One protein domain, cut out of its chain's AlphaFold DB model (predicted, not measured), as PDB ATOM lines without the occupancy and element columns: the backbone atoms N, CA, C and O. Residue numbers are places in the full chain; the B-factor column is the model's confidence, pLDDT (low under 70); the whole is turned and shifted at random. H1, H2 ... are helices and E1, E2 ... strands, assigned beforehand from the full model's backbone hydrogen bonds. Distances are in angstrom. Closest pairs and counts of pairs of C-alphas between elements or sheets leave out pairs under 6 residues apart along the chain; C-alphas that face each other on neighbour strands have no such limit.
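AT A GLANCE: This is residues 3 to 89 of the 96 residues of an uncharacterized protein of Tsukamurella tyrosinosolvens (UniProt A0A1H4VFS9). A twisted sheet of five antiparallel strands has two helices, H1 and H2, packed side by side over one face, and its other face has no named helix. The sheet runs E2, E1, E4, E5, E3, and the link of residues 44 to 54 leads from the edge strand E3 past E5 to E4. The printed part has 87 residues, with two named helices and five named strands in the order E1, E2, H1, E3, E4, E5, H2. The class is mixed, helices and strands. The whole is compact, with a radius of gyration of the C-alphas of 11.9 A and spans of 34 by 29 by 23 A.

HOW THE PARTS SIT: E1, residues 3 to 8, and E2, residues 16 to 22, form an antiparallel hairpin at 168 degrees, with N 6 and O 18 2.8 A apart, within hydrogen-bond range. H1, residues 24 to 36, is on the sheet at a height of 8.8 A, over E1 and, in the same sheet, E4, residues 55 to 61, and E5, residues 67 to 71; it is only just over E1 and E5, with 3 C-alphas on each. The closest C-alphas of H1 and E4 are those of Ala 27 and Ile 59, 6.9 A apart. E3, residues 41 to 43, is an edge strand, antiparallel to E5 at 134 degrees, with N 43 and O 68 2.9 A apart. E4 is antiparallel to E1 at 173 degrees, with N 5 and O 58 2.9 A apart. E4 and E5 form an antiparallel hairpin at 167 degrees, with N 57 and O 69 2.8 A apart. H2, residues 74 to 88, is on the same face as H1 at a height of 9.0 A and runs along the strands, at 18 degrees to E1 on the local plane. The closest C-alphas of H2 and E1 are those of Ala 77 and Ser 8, 6.2 A apart. H1, with residues 26 to 30 alone, touches residues 84 to 88 of H2; the closest C-alphas are those of Ala 30 and Leu 84, 7.4 A apart. The two run opposite ways at a shallow tilt of 32 degrees, only just short of steep. In H1 and H2 every O i to N i+4 pair is within hydrogen-bond range.

IN THESE COORDINATES: E1 begins at C-alpha 3, (188.232, 280.668, 309.861), and is 16.7 A long. E2 is 19.1 A, H1 18.4 A and E4 20.2 A long. E3 measures 6.4 A and E5 13.9 A. H2, 21.2 A long, ends at C-alpha 88, (194.816, 276.021, 318.885).

THE WHOLE: The two C-alphas farthest apart, those of Thr 12 and Asp 63, are 36.3 A apart. The printed part has no cut. The link from E3 to E4, 11 residues, is long. The mean pLDDT of the printed part is 83.0, and residues 10 to 16 and 46 to 50 are under 70.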
ATOM      1  N   THR A   3     188.415 279.616 308.869       90.25
ATOM      2  CA  THR A   3     188.232 280.668 309.861       90.25
ATOM      3  C   THR A   3     187.223 280.190 310.881       90.25
ATOM      4  O   THR A   3     186.192 279.626 310.515       90.25
ATOM      5  N   ILE A   4     187.504 280.413 312.158       89.38
ATOM      6  CA  ILE A   4     186.524 280.232 313.222       89.38
ATOM      7  C   ILE A   4     186.269 281.565 313.905       89.38
ATOM      8  O   ILE A   4     187.199 282.300 314.234       89.38
ATOM      9  N   SER A   5     184.993 281.868 314.105       88.62
ATOM     10  CA  SER A   5     184.533 283.058 314.809       88.62
ATOM     11  C   SER A   5     183.549 282.640 315.889       88.62
ATOM     12  O   SER A   5     182.599 281.928 315.580       88.62
ATOM     13  N   LEU A   6     183.745 283.085 317.126       86.94
ATOM     14  CA  LEU A   6     182.765 282.968 318.204       86.94
ATOM     15  C   LEU A   6     182.371 284.375 318.628       86.94
ATOM     16  O   LEU A   6     183.228 285.207 318.917       86.94
ATOM     17  N   VAL A   7     181.074 284.634 318.654       85.00
ATOM     18  CA  VAL A   7     180.485 285.869 319.158       85.00
ATOM     19  C   VAL A   7     179.700 285.514 320.405       85.00
ATOM     20  O   VAL A   7     178.889 284.589 320.372       85.00
ATOM     21  N   SER A   8     179.946 286.241 321.489       81.25
ATOM     22  CA  SER A   8     179.149 286.172 322.706       81.25
ATOM     23  C   SER A   8     178.739 287.587 323.093       81.25
ATOM     24  O   SER A   8     179.563 288.394 323.511       81.25
ATOM     25  N   GLU A   9     177.467 287.925 322.913       72.75
ATOM     26  CA  GLU A   9     176.921 289.193 323.392       72.75
ATOM     27  C   GLU A   9     176.455 289.012 324.835       72.75
ATOM     28  O   GLU A   9     175.419 288.403 325.100       72.75
ATOM     29  N   THR A  10     177.224 289.533 325.789       65.50
ATOM     30  CA  THR A  10     176.815 289.557 327.199       65.50
ATOM     31  C   THR A  10     176.415 290.974 327.606       65.50
ATOM     32  O   THR A  10     176.917 291.956 327.064       65.50
ATOM     33  N   GLU A  11     175.536 291.120 328.605       56.34
ATOM     34  CA  GLU A  11     175.154 292.447 329.130       56.34
ATOM     35  C   GLU A  11     176.350 293.241 329.700       56.34
ATOM     36  O   GLU A  11     176.262 294.456 329.874       56.34
ATOM     37  N   THR A  12     177.460 292.564 330.014       56.28
ATOM     38  CA  THR A  12     178.659 293.153 330.637       56.28
ATOM     39  C   THR A  12     179.803 293.393 329.656       56.28
ATOM     40  O   THR A  12     180.547 294.355 329.839       56.28
ATOM     41  N   ASP A  13     179.908 292.586 328.604       57.62
ATOM     42  CA  ASP A  13     180.787 292.805 327.460       57.62
ATOM     43  C   ASP A  13     179.994 292.517 326.174       57.62
ATOM     44  O   ASP A  13     179.862 291.356 325.769       57.62
ATOM     45  N   PRO A  14     179.409 293.550 325.546       51.94
ATOM     46  CA  PRO A  14     178.562 293.366 324.375       51.94
ATOM     47  C   PRO A  14     179.338 292.938 323.120       51.94
ATOM     48  O   PRO A  14     178.716 292.774 322.073       51.94
ATOM     49  N   TYR A  15     180.669 292.765 323.184       55.19
ATOM     50  CA  TYR A  15     181.488 292.455 322.011       55.19
ATOM     51  C   TYR A  15     182.653 291.488 322.275       55.19
ATOM     52  O   TYR A  15     183.685 291.599 321.603       55.19
ATOM     53  N   SER A  16     182.513 290.499 323.166       64.06
ATOM     54  CA  SER A  16     183.511 289.425 323.245       64.06
ATOM     55  C   SER A  16     183.447 288.565 321.974       64.06
ATOM     56  O   SER A  16     182.552 287.749 321.753       64.06
ATOM     57  N   CYS A  17     184.409 288.814 321.082       74.06
ATOM     58  CA  CYS A  17     184.554 288.133 319.801       74.06
ATOM     59  C   CYS A  17     185.878 287.363 319.795       74.06
ATOM     60  O   CYS A  17     186.952 287.963 319.854       74.06
ATOM     61  N   PHE A  18     185.809 286.039 319.695       84.56
ATOM     62  CA  PHE A  18     186.955 285.211 319.337       84.56
ATOM     63  C   PHE A  18     187.006 285.102 317.817       84.56
ATOM     64  O   PHE A  18     185.997 284.815 317.173       84.56
ATOM     65  N   TRP A  19     188.187 285.277 317.242       89.75
ATOM     66  CA  TRP A  19     188.427 285.060 315.825       89.75
ATOM     67  C   TRP A  19     189.786 284.390 315.655       89.75
ATOM     68  O   TRP A  19     190.731 284.749 316.354       89.75
ATOM     69  N   ALA A  20     189.892 283.399 314.774       89.38
ATOM     70  CA  ALA A  20     191.173 282.786 314.441       89.38
ATOM     71  C   ALA A  20     191.177 282.165 313.041       89.38
ATOM     72  O   ALA A  20     190.212 281.511 312.631       89.38
ATOM     73  N   GLU A  21     192.312 282.281 312.356       90.75
ATOM     74  CA  GLU A  21     192.627 281.455 311.192       90.75
ATOM     75  C   GLU A  21     193.173 280.102 311.651       90.75
ATOM     76  O   GLU A  21     194.097 280.002 312.471       90.75
ATOM     77  N   ILE A  22     192.603 279.031 311.111       88.25
ATOM     78  CA  ILE A  22     192.898 277.663 311.525       88.25
ATOM     79  C   ILE A  22     193.118 276.753 310.304       88.25
ATOM     80  O   ILE A  22     192.471 276.914 309.263       88.25
ATOM     81  N   PRO A  23     194.031 275.767 310.389       88.31
ATOM     82  CA  PRO A  23     194.160 274.735 309.365       88.31
ATOM     83  C   PRO A  23     192.870 273.915 309.223       88.31
ATOM     84  O   PRO A  23     192.180 273.666 310.206       88.31
ATOM     85  N   ALA A  24     192.595 273.392 308.025       83.81
ATOM     86  CA  ALA A  24     191.366 272.634 307.754       83.81
ATOM     87  C   ALA A  24     191.173 271.402 308.668       83.81
ATOM     88  O   ALA A  24     190.046 271.080 309.024       83.81
ATOM     89  N   GLY A  25     192.261 270.736 309.082       84.19
ATOM     90  CA  GLY A  25     192.180 269.631 310.050       84.19
ATOM     91  C   GLY A  25     191.679 270.086 311.424       84.19
ATOM     92  O   GLY A  25     190.817 269.446 312.005       84.19
ATOM     93  N   VAL A  26     192.137 271.253 311.881       88.06
ATOM     94  CA  VAL A  26     191.711 271.849 313.155       88.06
ATOM     95  C   VAL A  26     190.274 272.366 313.070       88.06
ATOM     96  O   VAL A  26     189.535 272.294 314.045       88.06
ATOM     97  N   ALA A  27     189.844 272.843 311.897       87.38
ATOM     98  CA  ALA A  27     188.451 273.217 311.664       87.38
ATOM     99  C   ALA A  27     187.497 272.021 311.777       87.38
ATOM    100  O   ALA A  27     186.394 272.173 312.299       87.38
ATOM    101  N   ALA A  28     187.919 270.837 311.320       87.75
ATOM    102  CA  ALA A  28     187.149 269.612 311.494       87.75
ATOM    103  C   ALA A  28     187.051 269.219 312.977       87.75
ATOM    104  O   ALA A  28     185.948 268.963 313.451       87.75
ATOM    105  N   ASP A  29     188.164 269.258 313.717       89.69
ATOM    106  CA  ASP A  29     188.177 268.963 315.157       89.69
ATOM    107  C   ASP A  29     187.298 269.946 315.950       89.69
ATOM    108  O   ASP A  29     186.513 269.538 316.809       89.69
ATOM    109  N   ALA A  30     187.372 271.243 315.623       88.44
ATOM    110  CA  ALA A  30     186.512 272.265 316.214       88.44
ATOM    111  C   ALA A  30     185.033 272.001 315.897       88.44
ATOM    112  O   ALA A  30     184.197 272.049 316.792       88.44
ATOM    113  N   ALA A  31     184.696 271.666 314.649       89.75
ATOM    114  CA  ALA A  31     183.324 271.327 314.279       89.75
ATOM    115  C   ALA A  31     182.812 270.099 315.045       89.75
ATOM    116  O   ALA A  31     181.686 270.121 315.535       89.75
ATOM    117  N   THR A  32     183.633 269.055 315.200       91.19
ATOM    118  CA  THR A  32     183.291 267.871 316.001       91.19
ATOM    119  C   THR A  32     182.993 268.235 317.454       91.19
ATOM    120  O   THR A  32     181.987 267.770 317.981       91.19
ATOM    121  N   TYR A  33     183.782 269.119 318.079       90.00
ATOM    122  CA  TYR A  33     183.499 269.615 319.432       90.00
ATOM    123  C   TYR A  33     182.082 270.205 319.555       90.00
ATOM    124  O   TYR A  33     181.361 269.872 320.494       90.00
ATOM    125  N   PHE A  34     181.658 271.034 318.595       91.56
ATOM    126  CA  PHE A  34     180.321 271.637 318.619       91.56
ATOM    127  C   PHE A  34     179.204 270.657 318.241       91.56
ATOM    128  O   PHE A  34     178.108 270.765 318.782       91.56
ATOM    129  N   PHE A  35     179.453 269.699 317.345       90.94
ATOM    130  CA  PHE A  35     178.466 268.674 316.981       90.94
ATOM    131  C   PHE A  35     178.194 267.672 318.105       90.94
ATOM    132  O   PHE A  35     177.052 267.246 318.272       90.94
ATOM    133  N   ASP A  36     179.226 267.290 318.857       91.00
ATOM    134  CA  ASP A  36     179.114 266.295 319.929       91.00
ATOM    135  C   ASP A  36     178.667 266.913 321.265       91.00
ATOM    136  O   ASP A  36     178.312 266.188 322.200       91.00
ATOM    137  N   SER A  37     178.675 268.246 321.373       89.94
ATOM    138  CA  SER A  37     178.240 268.944 322.578       89.94
ATOM    139  C   SER A  37     176.709 269.061 322.643       89.94
ATOM    140  O   SER A  37     176.091 269.563 321.705       89.94
ATOM    141  N   PRO A  38     176.071 268.669 323.763       90.62
ATOM    142  CA  PRO A  38     174.635 268.860 323.957       90.62
ATOM    143  C   PRO A  38     174.249 270.332 324.174       90.62
ATOM    144  O   PRO A  38     173.066 270.661 324.090       90.62
ATOM    145  N   ASP A  39     175.225 271.195 324.463       91.69
ATOM    146  CA  ASP A  39     175.016 272.605 324.803       91.69
ATOM    147  C   ASP A  39     174.966 273.517 323.565       91.69
ATOM    148  O   ASP A  39     174.669 274.712 323.675       91.69
ATOM    149  N   TRP A  40     175.258 272.953 322.388       91.94
ATOM    150  CA  TRP A  40     175.270 273.650 321.109       91.94
ATOM    151  C   TRP A  40     174.205 273.101 320.165       91.94
ATOM    152  O   TRP A  40     173.918 271.905 320.103       91.94
ATOM    153  N   HIS A  41     173.620 273.998 319.380       90.75
ATOM    154  CA  HIS A  41     172.638 273.663 318.359       90.75
ATOM    155  C   HIS A  41     173.122 274.118 316.991       90.75
ATOM    156  O   HIS A  41     173.520 275.267 316.810       90.75
ATOM    157  N   THR A  42     173.070 273.226 316.005       90.38
ATOM    158  CA  THR A  42     173.398 273.578 314.623       90.38
ATOM    159  C   THR A  42     172.303 274.457 314.025       90.38
ATOM    160  O   THR A  42     171.128 274.084 314.016       90.38
ATOM    161  N   VAL A  43     172.700 275.594 313.460       85.19
ATOM    162  CA  VAL A  43     171.817 276.491 312.717       85.19
ATOM    163  C   VAL A  43     172.037 276.271 311.225       85.19
ATOM    164  O   VAL A  43     173.143 276.406 310.712       85.19
ATOM    165  N   LEU A  44     170.963 275.902 310.526       74.31
ATOM    166  CA  LEU A  44     170.971 275.684 309.074       74.31
ATOM    167  C   LEU A  44     170.731 276.977 308.280       74.31
ATOM    168  O   LEU A  44     170.743 276.961 307.049       74.31
ATOM    169  N   GLU A  45     170.462 278.085 308.968       71.81
ATOM    170  CA  GLU A  45     170.276 279.384 308.335       71.81
ATOM    171  C   GLU A  45     171.622 279.909 307.817       71.81
ATOM    172  O   GLU A  45     172.618 279.850 308.536       71.81
ATOM    173  N   PRO A  46     171.670 280.454 306.589       59.50
ATOM    174  CA  PRO A  46     172.927 280.839 305.947       59.50
ATOM    175  C   PRO A  46     173.612 282.050 306.596       59.50
ATOM    176  O   PRO A  46     174.753 282.342 306.262       59.50
ATOM    177  N   HIS A  47     172.906 282.787 307.463       63.22
ATOM    178  CA  HIS A  47     173.423 283.961 308.166       63.22
ATOM    179  C   HIS A  47     172.738 284.074 309.537       63.22
ATOM    180  O   HIS A  47     171.683 284.709 309.625       63.22
ATOM    181  N   PRO A  48     173.282 283.470 310.607       63.44
ATOM    182  CA  PRO A  48     172.768 283.711 311.948       63.44
ATOM    183  C   PRO A  48     172.928 285.201 312.269       63.44
ATOM    184  O   PRO A  48     174.040 285.736 312.293       63.44
ATOM    185  N   THR A  49     171.816 285.906 312.463       67.25
ATOM    186  CA  THR A  49     171.864 287.296 312.922       67.25
ATOM    187  C   THR A  49     172.129 287.309 314.421       67.25
ATOM    188  O   THR A  49     171.591 286.489 315.163       67.25
ATOM    189  N   ARG A  50     172.943 288.259 314.888       66.44
ATOM    190  CA  ARG A  50     173.269 288.397 316.320       66.44
ATOM    191  C   ARG A  50     172.027 288.620 317.183       66.44
ATOM    192  O   ARG A  50     171.917 288.070 318.265       66.44
ATOM    193  N   GLU A  51     171.050 289.342 316.638       72.12
ATOM    194  CA  GLU A  51     169.752 289.579 317.276       72.12
ATOM    195  C   GLU A  51     168.967 288.284 317.536       72.12
ATOM    196  O   GLU A  51     168.219 288.204 318.507       72.12
ATOM    197  N   ALA A  52     169.123 287.272 316.675       73.19
ATOM    198  CA  ALA A  52     168.493 285.967 316.852       73.19
ATOM    199  C   ALA A  52     169.356 285.019 317.699       73.19
ATOM    200  O   ALA A  52     168.818 284.183 318.425       73.19
ATOM    201  N   TYR A  53     170.683 285.158 317.614       80.81
ATOM    202  CA  TYR A  53     171.649 284.262 318.238       80.81
ATOM    203  C   TYR A  53     172.805 285.059 318.867       80.81
ATOM    204  O   TYR A  53     173.858 285.214 318.237       80.81
ATOM    205  N   PRO A  54     172.628 285.555 320.106       81.69
ATOM    206  CA  PRO A  54     173.632 286.380 320.783       81.69
ATOM    207  C   PRO A  54     174.910 285.602 321.121       81.69
ATOM    208  O   PRO A  54     175.972 286.202 321.252       81.69
ATOM    209  N   HIS A  55     174.833 284.270 321.207       88.19
ATOM    210  CA  HIS A  55     175.984 283.392 321.404       88.19
ATOM    211  C   HIS A  55     176.078 282.408 320.240       88.19
ATOM    212  O   HIS A  55     175.336 281.422 320.172       88.19
ATOM    213  N   CYS A  56     176.962 282.696 319.288       88.62
ATOM    214  CA  CYS A  56     177.104 281.889 318.085       88.62
ATOM    215  C   CYS A  56     178.559 281.647 317.694       88.62
ATOM    216  O   CYS A  56     179.436 282.484 317.894       88.62
ATOM    217  N   VAL A  57     178.798 280.485 317.098       90.19
ATOM    218  CA  VAL A  57     180.065 280.092 316.491       90.19
ATOM    219  C   VAL A  57     179.837 279.860 315.014       90.19
ATOM    220  O   VAL A  57     178.881 279.201 314.616       90.19
ATOM    221  N   THR A  58     180.735 280.388 314.197       90.19
ATOM    222  CA  THR A  58     180.773 280.144 312.762       90.19
ATOM    223  C   THR A  58     182.131 279.581 312.382       90.19
ATOM    224  O   THR A  58     183.163 280.159 312.723       90.19
ATOM    225  N   ILE A  59     182.121 278.461 311.664       90.50
ATOM    226  CA  ILE A  59     183.308 277.850 311.067       90.50
ATOM    227  C   ILE A  59     183.174 277.962 309.550       90.50
ATOM    228  O   ILE A  59     182.310 277.326 308.943       90.50
ATOM    229  N   GLU A  60     184.030 278.774 308.943       89.62
ATOM    230  CA  GLU A  60     184.081 279.003 307.503       89.62
ATOM    231  C   GLU A  60     185.247 278.218 306.901       89.62
ATOM    232  O   GLU A  60     186.415 278.460 307.204       89.62
ATOM    233  N   ASN A  61     184.934 277.286 306.007       85.25
ATOM    234  CA  ASN A  61     185.921 276.582 305.194       85.25
ATOM    235  C   ASN A  61     185.807 277.115 303.764       85.25
ATOM    236  O   ASN A  61     184.710 277.120 303.215       85.25
ATOM    237  N   THR A  62     186.919 277.529 303.143       77.12
ATOM    238  CA  THR A  62     186.918 278.211 301.826       77.12
ATOM    239  C   THR A  62     186.129 277.472 300.733       77.12
ATOM    240  O   THR A  62     185.564 278.114 299.854       77.12
ATOM    241  N   ASP A  63     186.053 276.141 300.810       77.31
ATOM    242  CA  ASP A  63     185.412 275.285 299.806       77.31
ATOM    243  C   ASP A  63     184.147 274.565 300.320       77.31
ATOM    244  O   ASP A  63     183.662 273.630 299.677       77.31
ATOM    245  N   GLN A  64     183.612 274.942 301.489       79.56
ATOM    246  CA  GLN A  64     182.425 274.301 302.070       79.56
ATOM    247  C   GLN A  64     181.402 275.323 302.566       79.56
ATOM    248  O   GLN A  64     181.704 276.491 302.783       79.56
ATOM    249  N   VAL A  65     180.166 274.855 302.750       82.62
ATOM    250  CA  VAL A  65     179.116 275.654 303.387       82.62
ATOM    251  C   VAL A  65     179.556 275.979 304.822       82.62
ATOM    252  O   VAL A  65     179.956 275.047 305.530       82.62
ATOM    253  N   PRO A  66     179.501 277.253 305.251       85.44
ATOM    254  CA  PRO A  66     179.777 277.624 306.631       85.44
ATOM    255  C   PRO A  66     178.905 276.836 307.604       85.44
ATOM    256  O   PRO A  66     177.719 276.606 307.360       85.44
ATOM    257  N   MET A  67     179.504 276.413 308.711       89.12
ATOM    258  CA  MET A  67     178.786 275.738 309.784       89.12
ATOM    259  C   MET A  67     178.533 276.730 310.905       89.12
ATOM    260  O   MET A  67     179.470 277.363 311.391       89.12
ATOM    261  N   HIS A  68     177.274 276.837 311.317       90.38
ATOM    262  CA  HIS A  68     176.850 277.727 312.385       90.38
ATOM    263  C   HIS A  68     176.343 276.917 313.573       90.38
ATOM    264  O   HIS A  68     175.540 275.993 313.413       90.38
ATOM    265  N   PHE A  69     176.789 277.290 314.765       91.62
ATOM    266  CA  PHE A  69     176.366 276.706 316.029       91.62
ATOM    267  C   PHE A  69     175.934 277.815 316.973       91.62
ATOM    268  O   PHE A  69     176.525 278.893 316.973       91.62
ATOM    269  N   THR A  70     174.909 277.572 317.776       91.75
ATOM    270  CA  THR A  70     174.402 278.557 318.732       91.75
ATOM    271  C   THR A  70     174.156 277.923 320.082       91.75
ATOM    272  O   THR A  70     173.912 276.720 320.191       91.75
ATOM    273  N   THR A  71     174.234 278.745 321.118       90.81
ATOM    274  CA  THR A  71     173.851 278.377 322.475       90.81
ATOM    275  C   THR A  71     173.026 279.506 323.082       90.81
ATOM    276  O   THR A  71     173.098 280.654 322.645       90.81
ATOM    277  N   ALA A  72     172.191 279.179 324.063       87.94
ATOM    278  CA  ALA A  72     171.460 280.180 324.834       87.94
ATOM    279  C   ALA A  72     172.222 280.603 326.100       87.94
ATOM    280  O   ALA A  72     171.821 281.568 326.747       87.94
ATOM    281  N   ASP A  73     173.279 279.872 326.470       88.38
ATOM    282  CA  ASP A  73     174.022 280.098 327.703       88.38
ATOM    283  C   ASP A  73     175.342 280.845 327.422       88.38
ATOM    284  O   ASP A  73     176.236 280.290 326.773       88.38
ATOM    285  N   PRO A  74     175.515 282.085 327.922       84.81
ATOM    286  CA  PRO A  74     176.765 282.828 327.764       84.81
ATOM    287  C   PRO A  74     177.974 282.104 328.374       84.81
ATOM    288  O   PRO A  74     179.071 282.192 327.826       84.81
ATOM    289  N   ALA A  75     177.796 281.344 329.461       87.12
ATOM    290  CA  ALA A  75     178.899 280.625 330.100       87.12
ATOM    291  C   ALA A  75     179.427 279.481 329.219       87.12
ATOM    292  O   ALA A  75     180.620 279.175 329.244       87.12
ATOM    293  N   VAL A  76     178.556 278.869 328.409       89.75
ATOM    294  CA  VAL A  76     178.945 277.858 327.414       89.75
ATOM    295  C   VAL A  76     179.763 278.499 326.293       89.75
ATOM    296  O   VAL A  76     180.741 277.911 325.830       89.75
ATOM    297  N   ALA A  77     179.404 279.714 325.877       87.81
ATOM    298  CA  ALA A  77     180.149 280.461 324.868       87.81
ATOM    299  C   ALA A  77     181.552 280.856 325.360       87.81
ATOM    300  O   ALA A  77     182.533 280.666 324.637       87.81
ATOM    301  N   ASP A  78     181.669 281.318 326.606       85.12
ATOM    302  CA  ASP A  78     182.963 281.632 327.222       85.12
ATOM    303  C   ASP A  78     183.843 280.377 327.345       85.12
ATOM    304  O   ASP A  78     185.005 280.382 326.933       85.12
ATOM    305  N   ALA A  79     183.271 279.260 327.811       88.31
ATOM    306  CA  ALA A  79     183.980 277.983 327.895       88.31
ATOM    307  C   ALA A  79     184.437 277.466 326.520       88.31
ATOM    308  O   ALA A  79     185.501 276.851 326.409       88.31
ATOM    309  N   ALA A  80     183.664 277.724 325.460       89.75
ATOM    310  CA  ALA A  80     184.065 277.388 324.099       89.75
ATOM    311  C   ALA A  80     185.241 278.249 323.618       89.75
ATOM    312  O   ALA A  80     186.132 277.720 322.959       89.75
ATOM    313  N   SER A  81     185.305 279.534 323.985       86.25
ATOM    314  CA  SER A  81     186.479 280.377 323.710       86.25
ATOM    315  C   SER A  81     187.748 279.783 324.337       86.25
ATOM    316  O   SER A  81     188.748 279.579 323.645       86.25
ATOM    317  N   ASP A  82     187.686 279.385 325.612       87.31
ATOM    318  CA  ASP A  82     188.801 278.728 326.307       87.31
ATOM    319  C   ASP A  82     189.182 277.381 325.667       87.31
ATOM    320  O   ASP A  82     190.368 277.072 325.495       87.31
ATOM    321  N   ALA A  83     188.186 276.580 325.273       89.00
ATOM    322  CA  ALA A  83     188.406 275.311 324.585       89.00
ATOM    323  C   ALA A  83     189.090 275.511 323.224       89.00
ATOM    324  O   ALA A  83     189.997 274.750 322.878       89.00
ATOM    325  N   LEU A  84     188.718 276.555 322.478       88.62
ATOM    326  CA  LEU A  84     189.377 276.922 321.228       88.62
ATOM    327  C   LEU A  84     190.818 277.369 321.473       88.62
ATOM    328  O   LEU A  84     191.711 276.909 320.768       88.62
ATOM    329  N   VAL A  85     191.095 278.172 322.501       88.44
ATOM    330  CA  VAL A  85     192.478 278.535 322.865       88.44
ATOM    331  C   VAL A  85     193.325 277.291 323.151       88.44
ATOM    332  O   VAL A  85     194.461 277.184 322.677       88.44
ATOM    333  N   ALA A  86     192.771 276.324 323.888       88.62
ATOM    334  CA  ALA A  86     193.444 275.061 324.176       88.62
ATOM    335  C   ALA A  86     193.663 274.214 322.909       88.62
ATOM    336  O   ALA A  86     194.760 273.686 322.717       88.62
ATOM    337  N   LEU A  87     192.657 274.124 322.031       87.25
ATOM    338  CA  LEU A  87     192.728 273.396 320.761       87.25
ATOM    339  C   LEU A  87     193.788 273.990 319.824       87.25
ATOM    340  O   LEU A  87     194.545 273.255 319.191       87.25
ATOM    341  N   LEU A  88     193.862 275.320 319.744       86.00
ATOM    342  CA  LEU A  88     194.816 276.021 318.885       86.00
ATOM    343  C   LEU A  88     196.221 276.110 319.494       86.00
ATOM    344  O   LEU A  88     197.179 276.408 318.777       86.00
ATOM    345  N   GLY A  89     196.356 275.898 320.807       87.19
ATOM    346  CA  GLY A  89     197.598 276.128 321.548       87.19
ATOM    347  C   GLY A  89     198.035 277.599 321.561       87.19
ATOM    348  O   GLY A  89     199.212 277.891 321.785       87.19
TER     349      GLY A  89